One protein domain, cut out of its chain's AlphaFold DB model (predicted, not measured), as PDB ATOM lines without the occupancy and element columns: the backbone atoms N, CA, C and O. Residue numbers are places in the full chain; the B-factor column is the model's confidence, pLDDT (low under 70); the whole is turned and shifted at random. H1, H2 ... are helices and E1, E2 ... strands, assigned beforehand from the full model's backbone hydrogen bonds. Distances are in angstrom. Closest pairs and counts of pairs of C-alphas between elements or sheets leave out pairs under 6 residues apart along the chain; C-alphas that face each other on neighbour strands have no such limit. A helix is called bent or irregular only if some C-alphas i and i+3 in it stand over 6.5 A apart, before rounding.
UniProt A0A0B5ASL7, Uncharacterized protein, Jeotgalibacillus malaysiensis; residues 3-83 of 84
ATOM      1  N   VAL A   3     -41.611   3.448 -44.973       92.75
ATOM      2  CA  VAL A   3     -42.350   4.579 -45.551       92.75
ATOM      3  C   VAL A   3     -42.645   4.346 -47.024       92.75
ATOM      4  O   VAL A   3     -41.873   3.674 -47.718       92.75
ATOM      5  N   ILE A   4     -43.763   4.891 -47.502       93.31
ATOM      6  CA  ILE A   4     -44.013   5.034 -48.938       93.31
ATOM      7  C   ILE A   4     -43.119   6.166 -49.434       93.31
ATOM      8  O   ILE A   4     -43.023   7.204 -48.790       93.31
ATOM      9  N   THR A   5     -42.451   5.961 -50.563       90.06
ATOM     10  CA  THR A   5     -41.564   6.970 -51.143       90.06
ATOM     11  C   THR A   5     -41.939   7.219 -52.607       90.06
ATOM     12  O   THR A   5     -42.414   6.291 -53.270       90.06
ATOM     13  N   PRO A   6     -41.751   8.438 -53.133       92.56
ATOM     14  CA  PRO A   6     -41.928   8.719 -54.554       92.56
ATOM     15  C   PRO A   6     -40.994   7.877 -55.430       92.56
ATOM     16  O   PRO A   6     -39.889   7.501 -55.020       92.56
ATOM     17  N   LYS A   7     -41.412   7.599 -56.668       93.75
ATOM     18  CA  LYS A   7     -40.601   6.829 -57.623       93.75
ATOM     19  C   LYS A   7     -39.243   7.494 -57.867       93.75
ATOM     20  O   LYS A   7     -38.236   6.804 -57.990       93.75
ATOM     21  N   GLU A   8     -39.218   8.817 -57.898       93.62
ATOM     22  CA  GLU A   8     -38.039   9.649 -58.125       93.62
ATOM     23  C   GLU A   8     -36.976   9.393 -57.051       93.62
ATOM     24  O   GLU A   8     -35.818   9.123 -57.373       93.62
ATOM     25  N   ASN A   9     -37.375   9.370 -55.776       90.00
ATOM     26  CA  ASN A   9     -36.472   9.086 -54.659       90.00
ATOM     27  C   ASN A   9     -35.924   7.657 -54.731       90.00
ATOM     28  O   ASN A   9     -34.739   7.422 -54.483       90.00
ATOM     29  N   TYR A  10     -36.768   6.691 -55.109       92.00
ATOM     30  CA  TYR A  10     -36.322   5.322 -55.350       92.00
ATOM     31  C   TYR A  10     -35.272   5.261 -56.468       92.00
ATOM     32  O   TYR A  10     -34.206   4.675 -56.271       92.00
ATOM     33  N   ASP A  11     -35.542   5.883 -57.615       93.69
ATOM     34  CA  ASP A  11     -34.645   5.867 -58.771       93.69
ATOM     35  C   ASP A  11     -33.303   6.544 -58.462       93.69
ATOM     36  O   ASP A  11     -32.256   6.004 -58.826       93.69
ATOM     37  N   LEU A  12     -33.308   7.656 -57.716       90.88
ATOM     38  CA  LEU A  12     -32.094   8.333 -57.245       90.88
ATOM     39  C   LEU A  12     -31.227   7.413 -56.376       90.88
ATOM     40  O   LEU A  12     -30.019   7.299 -56.599       90.88
ATOM     41  N   LEU A  13     -31.833   6.694 -55.426       89.56
ATOM     42  CA  LEU A  13     -31.109   5.741 -54.581       89.56
ATOM     43  C   LEU A  13     -30.546   4.574 -55.400       89.56
ATOM     44  O   LEU A  13     -29.403   4.165 -55.188       89.56
ATOM     45  N   ARG A  14     -31.306   4.056 -56.375       91.19
ATOM     46  CA  ARG A  14     -30.825   2.995 -57.275       91.19
ATOM     47  C   ARG A  14     -29.686   3.474 -58.172       91.19
ATOM     48  O   ARG A  14     -28.775   2.694 -58.440       91.19
ATOM     49  N   ALA A  15     -29.725   4.721 -58.637       90.81
ATOM     50  CA  ALA A  15     -28.636   5.320 -59.398       90.81
ATOM     51  C   ALA A  15     -27.373   5.443 -58.534       90.81
ATOM     52  O   ALA A  15     -26.306   5.007 -58.963       90.81
ATOM     53  N   ALA A  16     -27.501   5.919 -57.292       88.94
ATOM     54  CA  ALA A  16     -26.388   5.993 -56.346       88.94
ATOM     55  C   ALA A  16     -25.755   4.614 -56.071       88.94
ATOM     56  O   ALA A  16     -24.531   4.485 -56.101       88.94
ATOM     57  N   GLU A  17     -26.570   3.568 -55.879       90.25
ATOM     58  CA  GLU A  17     -26.083   2.187 -55.731       90.25
ATOM     59  C   GLU A  17     -25.278   1.707 -56.944       90.25
ATOM     60  O   GLU A  17     -24.223   1.089 -56.780       90.25
ATOM     61  N   ARG A  18     -25.757   1.996 -58.162       90.56
ATOM     62  CA  ARG A  18     -25.070   1.624 -59.408       90.56
ATOM     63  C   ARG A  18     -23.743   2.359 -59.554       90.56
ATOM     64  O   ARG A  18     -22.733   1.709 -59.798       90.56
ATOM     65  N   THR A  19     -23.738   3.677 -59.363       90.38
ATOM     66  CA  THR A  19     -22.533   4.509 -59.490       90.38
ATOM     67  C   THR A  19     -21.456   4.094 -58.498       90.38
ATOM     68  O   THR A  19     -20.285   4.016 -58.851       90.38
ATOM     69  N   ALA A  20     -21.840   3.797 -57.258       87.12
ATOM     70  CA  ALA A  20     -20.883   3.424 -56.226       87.12
ATOM     71  C   ALA A  20     -20.537   1.923 -56.207       87.12
ATOM     72  O   ALA A  20     -19.686   1.510 -55.419       87.12
ATOM     73  N   GLY A  21     -21.217   1.095 -57.012       88.81
ATOM     74  CA  GLY A  21     -21.034  -0.360 -57.043       88.81
ATOM     75  C   GLY A  21     -21.350  -1.058 -55.714       88.81
ATOM     76  O   GLY A  21     -20.849  -2.149 -55.448       88.81
ATOM     77  N   LYS A  22     -22.151  -0.429 -54.844       85.88
ATOM     78  CA  LYS A  22     -22.449  -0.896 -53.482       85.88
ATOM     79  C   LYS A  22     -23.946  -0.823 -53.213       85.88
ATOM     80  O   LYS A  22     -24.648   0.032 -53.738       85.88
ATOM     81  N   LYS A  23     -24.435  -1.704 -52.337       83.00
ATOM     82  CA  LYS A  23     -25.817  -1.631 -51.834       83.00
ATOM     83  C   LYS A  23     -25.993  -0.409 -50.929       83.00
ATOM     84  O   LYS A  23     -25.066  -0.056 -50.206       83.00
ATOM     85  N   ILE A  24     -27.195   0.160 -50.886       81.69
ATOM     86  CA  ILE A  24     -27.509   1.421 -50.199       81.69
ATOM     87  C   ILE A  24     -27.189   1.374 -48.703       81.69
ATOM     88  O   ILE A  24     -26.680   2.343 -48.146       81.69
ATOM     89  N   LYS A  25     -27.346   0.199 -48.080       76.19
ATOM     90  CA  LYS A  25     -26.945  -0.060 -46.689       76.19
ATOM     91  C   LYS A  25     -25.460   0.214 -46.400       76.19
ATOM     92  O   LYS A  25     -25.092   0.377 -45.246       76.19
ATOM     93  N   HIS A  26     -24.615   0.240 -47.431       82.12
ATOM     94  CA  HIS A  26     -23.181   0.537 -47.356       82.12
ATOM     95  C   HIS A  26     -22.822   1.940 -47.869       82.12
ATOM     96  O   HIS A  26     -21.647   2.294 -47.874       82.12
ATOM     97  N   LEU A  27     -23.802   2.709 -48.352       76.56
ATOM     98  CA  LEU A  27     -23.602   4.050 -48.910       76.56
ATOM     99  C   LEU A  27     -23.934   5.169 -47.933       76.56
ATOM    100  O   LEU A  27     -23.821   6.334 -48.300       76.56
ATOM    101  N   THR A  28     -24.309   4.820 -46.701       81.75
ATOM    102  CA  THR A  28     -24.552   5.780 -45.619       81.75
ATOM    103  C   THR A  28     -25.452   6.928 -46.092       81.75
ATOM    104  O   THR A  28     -25.119   8.099 -45.952       81.75
ATOM    105  N   ALA A  29     -26.576   6.589 -46.728       89.00
ATOM    106  CA  ALA A  29     -27.534   7.573 -47.217       89.00
ATOM    107  C   ALA A  29     -28.383   8.076 -46.045       89.00
ATOM    108  O   ALA A  29     -29.141   7.303 -45.458       89.00
ATOM    109  N   VAL A  30     -28.237   9.354 -45.700       93.44
ATOM    110  CA  VAL A  30     -28.986  10.010 -44.624       93.44
ATOM    111  C   VAL A  30     -29.800  11.149 -45.219       93.44
ATOM    112  O   VAL A  30     -29.267  11.943 -45.993       93.44
ATOM    113  N   VAL A  31     -31.080  11.221 -44.867       93.19
ATOM    114  CA  VAL A  31     -32.021  12.229 -45.364       93.19
ATOM    115  C   VAL A  31     -32.749  12.907 -44.201       93.19
ATOM    116  O   VAL A  31     -32.965  12.265 -43.168       93.19
ATOM    117  N   PRO A  32     -33.108  14.191 -44.338       95.69
ATOM    118  CA  PRO A  32     -34.038  14.842 -43.432       95.69
ATOM    119  C   PRO A  32     -35.459  14.462 -43.850       95.69
ATOM    120  O   PRO A  32     -35.797  14.563 -45.027       95.69
ATOM    121  N   ASP A  33     -36.272  13.989 -42.912       94.75
ATOM    122  CA  ASP A  33     -37.659  13.623 -43.211       94.75
ATOM    123  C   ASP A  33     -38.556  13.782 -41.977       94.75
ATOM    124  O   ASP A  33     -38.063  13.871 -40.845       94.75
ATOM    125  N   CYS A  34     -39.867  13.805 -42.206       93.56
ATOM    126  CA  CYS A  34     -40.897  13.734 -41.180       93.56
ATOM    127  C   CYS A  34     -41.642  12.416 -41.336       93.56
ATOM    128  O   CYS A  34     -42.463  12.256 -42.239       93.56
ATOM    129  N   VAL A  35     -41.367  11.466 -40.447       91.06
ATOM    130  CA  VAL A  35     -42.028  10.164 -40.500       91.06
ATOM    131  C   VAL A  35     -42.922  10.007 -39.286       91.06
ATOM    132  O   VAL A  35     -42.467  10.173 -38.159       91.06
ATOM    133  N   ASP A  36     -44.206   9.734 -39.525       89.31
ATOM    134  CA  ASP A  36     -45.235   9.615 -38.486       89.31
ATOM    135  C   ASP A  36     -45.289  10.834 -37.536       89.31
ATOM    136  O   ASP A  36     -45.540  10.708 -36.339       89.31
ATOM    137  N   GLY A  37     -45.041  12.036 -38.075       90.06
ATOM    138  CA  GLY A  37     -45.012  13.293 -37.315       90.06
ATOM    139  C   GLY A  37     -43.691  13.574 -36.591       90.06
ATOM    140  O   GLY A  37     -43.564  14.611 -35.941       90.06
ATOM    141  N   GLU A  38     -42.695  12.692 -36.710       93.56
ATOM    142  CA  GLU A  38     -41.381  12.852 -36.093       93.56
ATOM    143  C   GLU A  38     -40.355  13.357 -37.118       93.56
ATOM    144  O   GLU A  38     -39.901  12.623 -38.005       93.56
ATOM    145  N   TRP A  39     -39.967  14.628 -36.983       96.50
ATOM    146  CA  TRP A  39     -38.859  15.204 -37.741       96.50
ATOM    147  C   TRP A  39     -37.519  14.642 -37.267       96.50
ATOM    148  O   TRP A  39     -37.258  14.484 -36.071       96.50
ATOM    149  N   GLY A  40     -36.625  14.361 -38.211       97.00
ATOM    150  CA  GLY A  40     -35.296  13.884 -37.865       97.00
ATOM    151  C   GLY A  40     -34.392  13.612 -39.054       97.00
ATOM    152  O   GLY A  40     -34.782  13.707 -40.215       97.00
ATOM    153  N   ALA A  41     -33.155  13.247 -38.732       96.69
ATOM    154  CA  ALA A  41     -32.205  12.696 -39.683       96.69
ATOM    155  C   ALA A  41     -32.338  11.173 -39.698       96.69
ATOM    156  O   ALA A  41     -32.084  10.501 -38.691       96.69
ATOM    157  N   TYR A  42     -32.702  10.628 -40.850       94.88
ATOM    158  CA  TYR A  42     -32.968   9.210 -41.036       94.88
ATOM    159  C   TYR A  42     -31.962   8.581 -41.993       94.88
ATOM    160  O   TYR A  42     -31.730   9.076 -43.091       94.88
ATOM    161  N   GLN A  43     -31.400   7.439 -41.606       93.50
ATOM    162  CA  GLN A  43     -30.619   6.597 -42.500       93.50
ATOM    163  C   GLN A  43     -31.544   5.735 -43.351       93.50
ATOM    164  O   GLN A  43     -32.357   4.981 -42.814       93.50
ATOM    165  N   VAL A  44     -31.360   5.760 -44.666       92.81
ATOM    166  CA  VAL A  44     -32.008   4.822 -45.581       92.81
ATOM    167  C   VAL A  44     -31.246   3.499 -45.551       92.81
ATOM    168  O   VAL A  44     -30.109   3.398 -46.006       92.81
ATOM    169  N   ILE A  45     -31.881   2.461 -45.012       92.00
ATOM    170  CA  ILE A  45     -31.302   1.117 -44.889       92.00
ATOM    171  C   ILE A  45     -31.543   0.313 -46.167       92.00
ATOM    172  O   ILE A  45     -30.677  -0.440 -46.622       92.00
ATOM    173  N   ARG A  46     -32.729   0.466 -46.757       90.56
ATOM    174  CA  ARG A  46     -33.150  -0.252 -47.962       90.56
ATOM    175  C   ARG A  46     -34.203   0.552 -48.712       90.56
ATOM    176  O   ARG A  46     -35.066   1.149 -48.085       90.56
ATOM    177  N   CYS A  47     -34.199   0.478 -50.041       91.38
ATOM    178  CA  CYS A  47     -35.347   0.860 -50.861       91.38
ATOM    179  C   CYS A  47     -35.772  -0.306 -51.767       91.38
ATOM    180  O   CYS A  47     -34.946  -1.137 -52.160       91.38
ATOM    181  N   TYR A  48     -37.063  -0.412 -52.071       91.69
ATOM    182  CA  TYR A  48     -37.594  -1.459 -52.944       91.69
ATOM    183  C   TYR A  48     -38.926  -1.062 -53.584       91.69
ATOM    184  O   TYR A  48     -39.703  -0.283 -53.035       91.69
ATOM    185  N   LYS A  49     -39.189  -1.634 -54.760       94.12
ATOM    186  CA  LYS A  49     -40.465  -1.522 -55.466       94.12
ATOM    187  C   LYS A  49     -41.421  -2.610 -54.962       94.12
ATOM    188  O   LYS A  49     -41.036  -3.777 -54.907       94.12
ATOM    189  N   GLY A  50     -42.641  -2.235 -54.591       90.81
ATOM    190  CA  GLY A  50     -43.757  -3.158 -54.371       90.81
ATOM    191  C   GLY A  50     -44.671  -3.253 -55.595       90.81
ATOM    192  O   GLY A  50     -44.317  -2.790 -56.676       90.81
ATOM    193  N   ALA A  51     -45.860  -3.840 -55.429       91.06
ATOM    194  CA  ALA A  51     -46.811  -4.017 -56.533       91.06
ATOM    195  C   ALA A  51     -47.282  -2.677 -57.130       91.06
ATOM    196  O   ALA A  51     -47.220  -2.497 -58.344       91.06
ATOM    197  N   SER A  52     -47.673  -1.728 -56.271       90.69
ATOM    198  CA  SER A  52     -48.240  -0.435 -56.695       90.69
ATOM    199  C   SER A  52     -47.443   0.784 -56.225       90.69
ATOM    200  O   SER A  52     -47.623   1.867 -56.764       90.69
ATOM    201  N   ASN A  53     -46.565   0.619 -55.232       95.12
ATOM    202  CA  ASN A  53     -45.850   1.713 -54.568       95.12
ATOM    203  C   ASN A  53     -44.359   1.400 -54.417       95.12
ATOM    204  O   ASN A  53     -43.938   0.243 -54.506       95.12
ATOM    205  N   TYR A  54     -43.575   2.433 -54.121       94.94
ATOM    206  CA  TYR A  54     -42.174   2.313 -53.735       94.94
ATOM    207  C   TYR A  54     -42.036   2.524 -52.235       94.94
ATOM    208  O   TYR A  54     -42.789   3.284 -51.628       94.94
ATOM    209  N   PHE A  55     -41.078   1.826 -51.636       94.44
ATOM    210  CA  PHE A  55     -40.880   1.832 -50.197       94.44
ATOM    211  C   PHE A  55     -39.421   2.072 -49.840       94.44
ATOM    212  O   PHE A  55     -38.513   1.584 -50.522       94.44
ATOM    213  N   ALA A  56     -39.217   2.760 -48.721       93.50
ATOM    214  CA  ALA A  56     -37.933   2.861 -48.051       93.50
ATOM    215  C   ALA A  56     -38.055   2.345 -46.613       93.50
ATOM    216  O   ALA A  56     -39.021   2.630 -45.908       93.50
ATOM    217  N   GLU A  57     -37.071   1.566 -46.181       93.62
ATOM    218  CA  GLU A  57     -36.863   1.247 -44.776       93.62
ATOM    219  C   GLU A  57     -35.797   2.177 -44.222       93.62
ATOM    220  O   GLU A  57     -34.672   2.235 -44.727       93.62
ATOM    221  N   MET A  58     -36.174   2.901 -43.178       93.56
ATOM    222  CA  MET A  58     -35.396   3.979 -42.600       93.56
ATOM    223  C   MET A  58     -35.173   3.744 -41.110       93.56
ATOM    224  O   MET A  58     -36.030   3.189 -40.407       93.56
ATOM    225  N   LYS A  59     -34.012   4.173 -40.624       93.31
ATOM    226  CA  LYS A  59     -33.649   4.188 -39.208       93.31
ATOM    227  C   LYS A  59     -33.430   5.633 -38.790       93.31
ATOM    228  O   LYS A  59     -32.576   6.304 -39.361       93.31
ATOM    229  N   LEU A  60     -34.163   6.092 -37.786       94.56
ATOM    230  CA  LEU A  60     -33.897   7.387 -37.180       94.56
ATOM    231  C   LEU A  60     -32.514   7.375 -36.523       94.56
ATOM    232  O   LEU A  60     -32.202   6.478 -35.737       94.56
ATOM    233  N   LEU A  61     -31.696   8.367 -36.853       94.69
ATOM    234  CA  LEU A  61     -30.392   8.575 -36.234       94.69
ATOM    235  C   LEU A  61     -30.449   9.680 -35.185       94.69
ATOM    236  O   LEU A  61     -29.899   9.524 -34.099       94.69
ATOM    237  N   LYS A  62     -31.111  10.795 -35.511       95.31
ATOM    238  CA  LYS A  62     -31.253  11.954 -34.625       95.31
ATOM    239  C   LYS A  62     -32.629  12.576 -34.784       95.31
ATOM    240  O   LYS A  62     -33.028  12.883 -35.905       95.31
ATOM    241  N   ARG A  63     -33.302  12.798 -33.657       96.62
ATOM    242  CA  ARG A  63     -34.535  13.588 -33.578       96.62
ATOM    243  C   ARG A  63     -34.254  15.057 -33.861       96.62
ATOM    244  O   ARG A  63     -33.173  15.547 -33.523       96.62
ATOM    245  N   ALA A  64     -35.232  15.723 -34.455       96.94
ATOM    246  CA  ALA A  64     -35.223  17.148 -34.717       96.94
ATOM    247  C   ALA A  64     -36.578  17.771 -34.375       96.94
ATOM    248  O   ALA A  64     -37.610  17.106 -34.419       96.94
ATOM    249  N   GLU A  65     -36.567  19.055 -34.038       95.12
ATOM    250  CA  GLU A  65     -37.786  19.785 -33.654       95.12
ATOM    251  C   GLU A  65     -38.509  20.411 -34.854       95.12
ATOM    252  O   GLU A  65     -39.673  20.792 -34.771       95.12
ATOM    253  N   SER A  66     -37.818  20.529 -35.987       96.00
ATOM    254  CA  SER A  66     -38.332  21.118 -37.222       96.00
ATOM    255  C   SER A  66     -37.613  20.539 -38.435       96.00
ATOM    256  O   SER A  66     -36.578  19.886 -38.303       96.00
ATOM    257  N   GLU A  67     -38.121  20.834 -39.629       95.31
ATOM    258  CA  GLU A  67     -37.452  20.510 -40.891       95.31
ATOM    259  C   GLU A  67     -36.042  21.119 -40.956       95.31
ATOM    260  O   GLU A  67     -35.068  20.414 -41.217       95.31
ATOM    261  N   ALA A  68     -35.897  22.410 -40.633       94.81
ATOM    262  CA  ALA A  68     -34.601  23.089 -40.655       94.81
ATOM    263  C   ALA A  68     -33.592  22.440 -39.690       94.81
ATOM    264  O   ALA A  68     -32.426  22.240 -40.042       94.81
ATOM    265  N   ASP A  69     -34.046  22.049 -38.495       96.12
ATOM    266  CA  ASP A  69     -33.213  21.299 -37.555       96.12
ATOM    267  C   ASP A  69     -32.898  19.891 -38.088       96.12
ATOM    268  O   ASP A  69     -31.753  19.452 -38.008       96.12
ATOM    269  N   ALA A  70     -33.847  19.198 -38.731       96.69
ATOM    270  CA  ALA A  70     -33.607  17.891 -39.345       96.69
ATOM    271  C   ALA A  70     -32.492  17.966 -40.398       96.69
ATOM    272  O   ALA A  70     -31.573  17.143 -40.385       96.69
ATOM    273  N   HIS A  71     -32.505  19.000 -41.245       94.44
ATOM    274  CA  HIS A  71     -31.425  19.278 -42.192       94.44
ATOM    275  C   HIS A  71     -30.070  19.472 -41.490       94.44
ATOM    276  O   HIS A  71     -29.068  18.892 -41.917       94.44
ATOM    277  N   ALA A  72     -30.021  20.224 -40.386       94.69
ATOM    278  CA  ALA A  72     -28.798  20.389 -39.599       94.69
ATOM    279  C   ALA A  72     -28.324  19.059 -38.979       94.69
ATOM    280  O   ALA A  72     -27.131  18.728 -39.010       94.69
ATOM    281  N   LYS A  73     -29.257  18.241 -38.473       95.81
ATOM    282  CA  LYS A  73     -28.974  16.921 -37.894       95.81
ATOM    283  C   LYS A  73     -28.424  15.927 -38.918       95.81
ATOM    284  O   LYS A  73     -27.620  15.078 -38.531       95.81
ATOM    285  N   VAL A  74     -28.783  16.030 -40.202       94.50
ATOM    286  CA  VAL A  74     -28.224  15.173 -41.270       94.50
ATOM    287  C   VAL A  74     -26.713  15.344 -41.371       94.50
ATOM    288  O   VAL A  74     -25.984  14.351 -41.372       94.50
ATOM    289  N   ALA A  75     -26.222  16.587 -41.402       89.56
ATOM    290  CA  ALA A  75     -24.788  16.865 -41.482       89.56
ATOM    291  C   ALA A  75     -24.035  16.294 -40.268       89.56
ATOM    292  O   ALA A  75     -22.978  15.674 -40.416       89.56
ATOM    293  N   GLN A  76     -24.612  16.445 -39.071       90.69
ATOM    294  CA  GLN A  76     -24.054  15.880 -37.845       90.69
ATOM    295  C   GLN A  76     -24.018  14.343 -37.887       90.69
ATOM    296  O   GLN A  76     -22.982  13.743 -37.610       90.69
ATOM    297  N   ALA A  77     -25.124  13.702 -38.275       90.75
ATOM    298  CA  ALA A  77     -25.231  12.248 -38.363       90.75
ATOM    299  C   ALA A  77     -24.260  11.651 -39.398       90.75
ATOM    300  O   ALA A  77     -23.623  10.631 -39.145       90.75
ATOM    301  N   MET A  78     -24.085  12.317 -40.541       89.12
ATOM    302  CA  MET A  78     -23.118  11.920 -41.567       89.12
ATOM    303  C   MET A  78     -21.670  11.987 -41.072       89.12
ATOM    304  O   MET A  78     -20.859  11.139 -41.442       89.12
ATOM    305  N   LYS A  79     -21.331  12.982 -40.241       87.31
ATOM    306  CA  LYS A  79     -19.995  13.099 -39.640       87.31
ATOM    307  C   LYS A  79     -19.714  11.935 -38.688       87.31
ATOM    308  O   LYS A  79     -18.645  11.343 -38.772       87.31
ATOM    309  N   GLU A  80     -20.677  11.591 -37.838       86.19
ATOM    310  CA  GLU A  80     -20.559  10.494 -36.866       86.19
ATOM    311  C   GLU A  80     -20.424   9.130 -37.560       86.19
ATOM    312  O   GLU A  80     -19.575   8.325 -37.189       86.19
ATOM    313  N   LEU A  81     -21.175   8.895 -38.640       82.69
ATOM    314  CA  LEU A  81     -21.109   7.640 -39.399       82.69
ATOM    315  C   LEU A  81     -19.820   7.447 -40.213       82.69
ATOM    316  O   LEU A  81     -19.580   6.346 -40.692       82.69
ATOM    317  N   ARG A  82     -19.010   8.493 -40.418       76.19
ATOM    318  CA  ARG A  82     -17.702   8.393 -41.093       76.19
ATOM    319  C   ARG A  82     -16.543   8.119 -40.133       76.19
ATOM    320  O   ARG A  82     -15.437   7.867 -40.598       76.19
ATOM    321  N   GLN A  83     -16.771   8.235 -38.825       67.12
ATOM    322  CA  GLN A  83     -15.752   8.035 -37.788       67.12
ATOM    323  C   GLN A  83     -15.729   6.599 -37.232       67.12
ATOM    324  O   GLN A  83     -14.889   6.294 -36.387       67.12
TER     325      GLN A  83
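What this domain is: This is residues 3 to 83 of the 84 residues of an uncharacterized protein of Jeotgalibacillus malaysiensis (UniProt A0A0B5ASL7). A strongly twisted, curled sheet of four strands makes a curved wall, and two helices cross its concave side near opposite ends of the long, bent hairpin E3 and E4, H1 near its turn and H2 near its open end. The two helices stand apart with a gap between them, and the other face of the sheet bears no named helix. The printed part has 81 residues, with four named strands and two named helices in the order E1, H1, E2, E3, E4, H2; the sheet's order is E1, E4, E3, E2, all antiparallel, and the class is mixed, helices and strands. The whole is compact, with a radius of gyration of the C-alphas of 12.7 A, and flat in outline, spanning 34 by 30 by 16 A.

How they stand to each other: The inner strands of the sheet are E3, residues 38 to 49, and E4, residues 54 to 63. They form a hairpin, antiparallel at 151 degrees, with N 57 and O 46 within hydrogen-bond range at 2.8 A. E3 bends by 93 degrees at residue 41, and E4 bends by 60 degrees at residue 60. Edge strand E2, residues 30 to 35, forms a hairpin with E3, where N 42 and O 31 are 2.8 A apart. E2, E3 and E4 make a meander, each strand the antiparallel neighbour of the one before. Edge strand E1, residues 3 to 5, is antiparallel to E4, with N 3 and O 56 at 2.9 A. H2, residues 67 to 81, is on the sheet at a height of 6.7 A, over E3 and, only just, over E2, on which 3 of its C-alphas fall. It runs across the strands, at 68 degrees to E3 on the local plane; its closest C-alphas to E3 are those of Ala 70 and Gly 40, 4.6 A apart. H1, residues 7 to 20, is on the same face at a height of 9.7 A, over E4 and E3, and runs across the strands at 75 degrees to E3 on the local plane. Its closest C-alphas to E4 are those of Lys 7 and Tyr 54, 6.2 A apart. H1 and H2 are apart. In H1 every O i to N i+4 pair is within hydrogen-bond range; in H2, 10 of 11 are.

Where its parts are: E1 begins at C-alpha 3, (-42.350, 4.579, -45.551). From first to last C-alpha, E3 measures 24.1 A, E4 24.3 A, H1 20.1 A, H2 20.9 A and E2 13.7 A. E3 ends at C-alpha 49, (-40.465, -1.522, -55.466), and H2 ends at C-alpha 81, (-21.109, 7.640, -39.399).

The domain as a whole: The two C-alphas farthest apart are those of Ser 52 and Gln 83, 38.5 A. The printed part has no cut and no long link; the link from H1 to E2, nine residues, is short, and the others are tight. The mean pLDDT of the printed part is 91.0, and residue 83 is under 70.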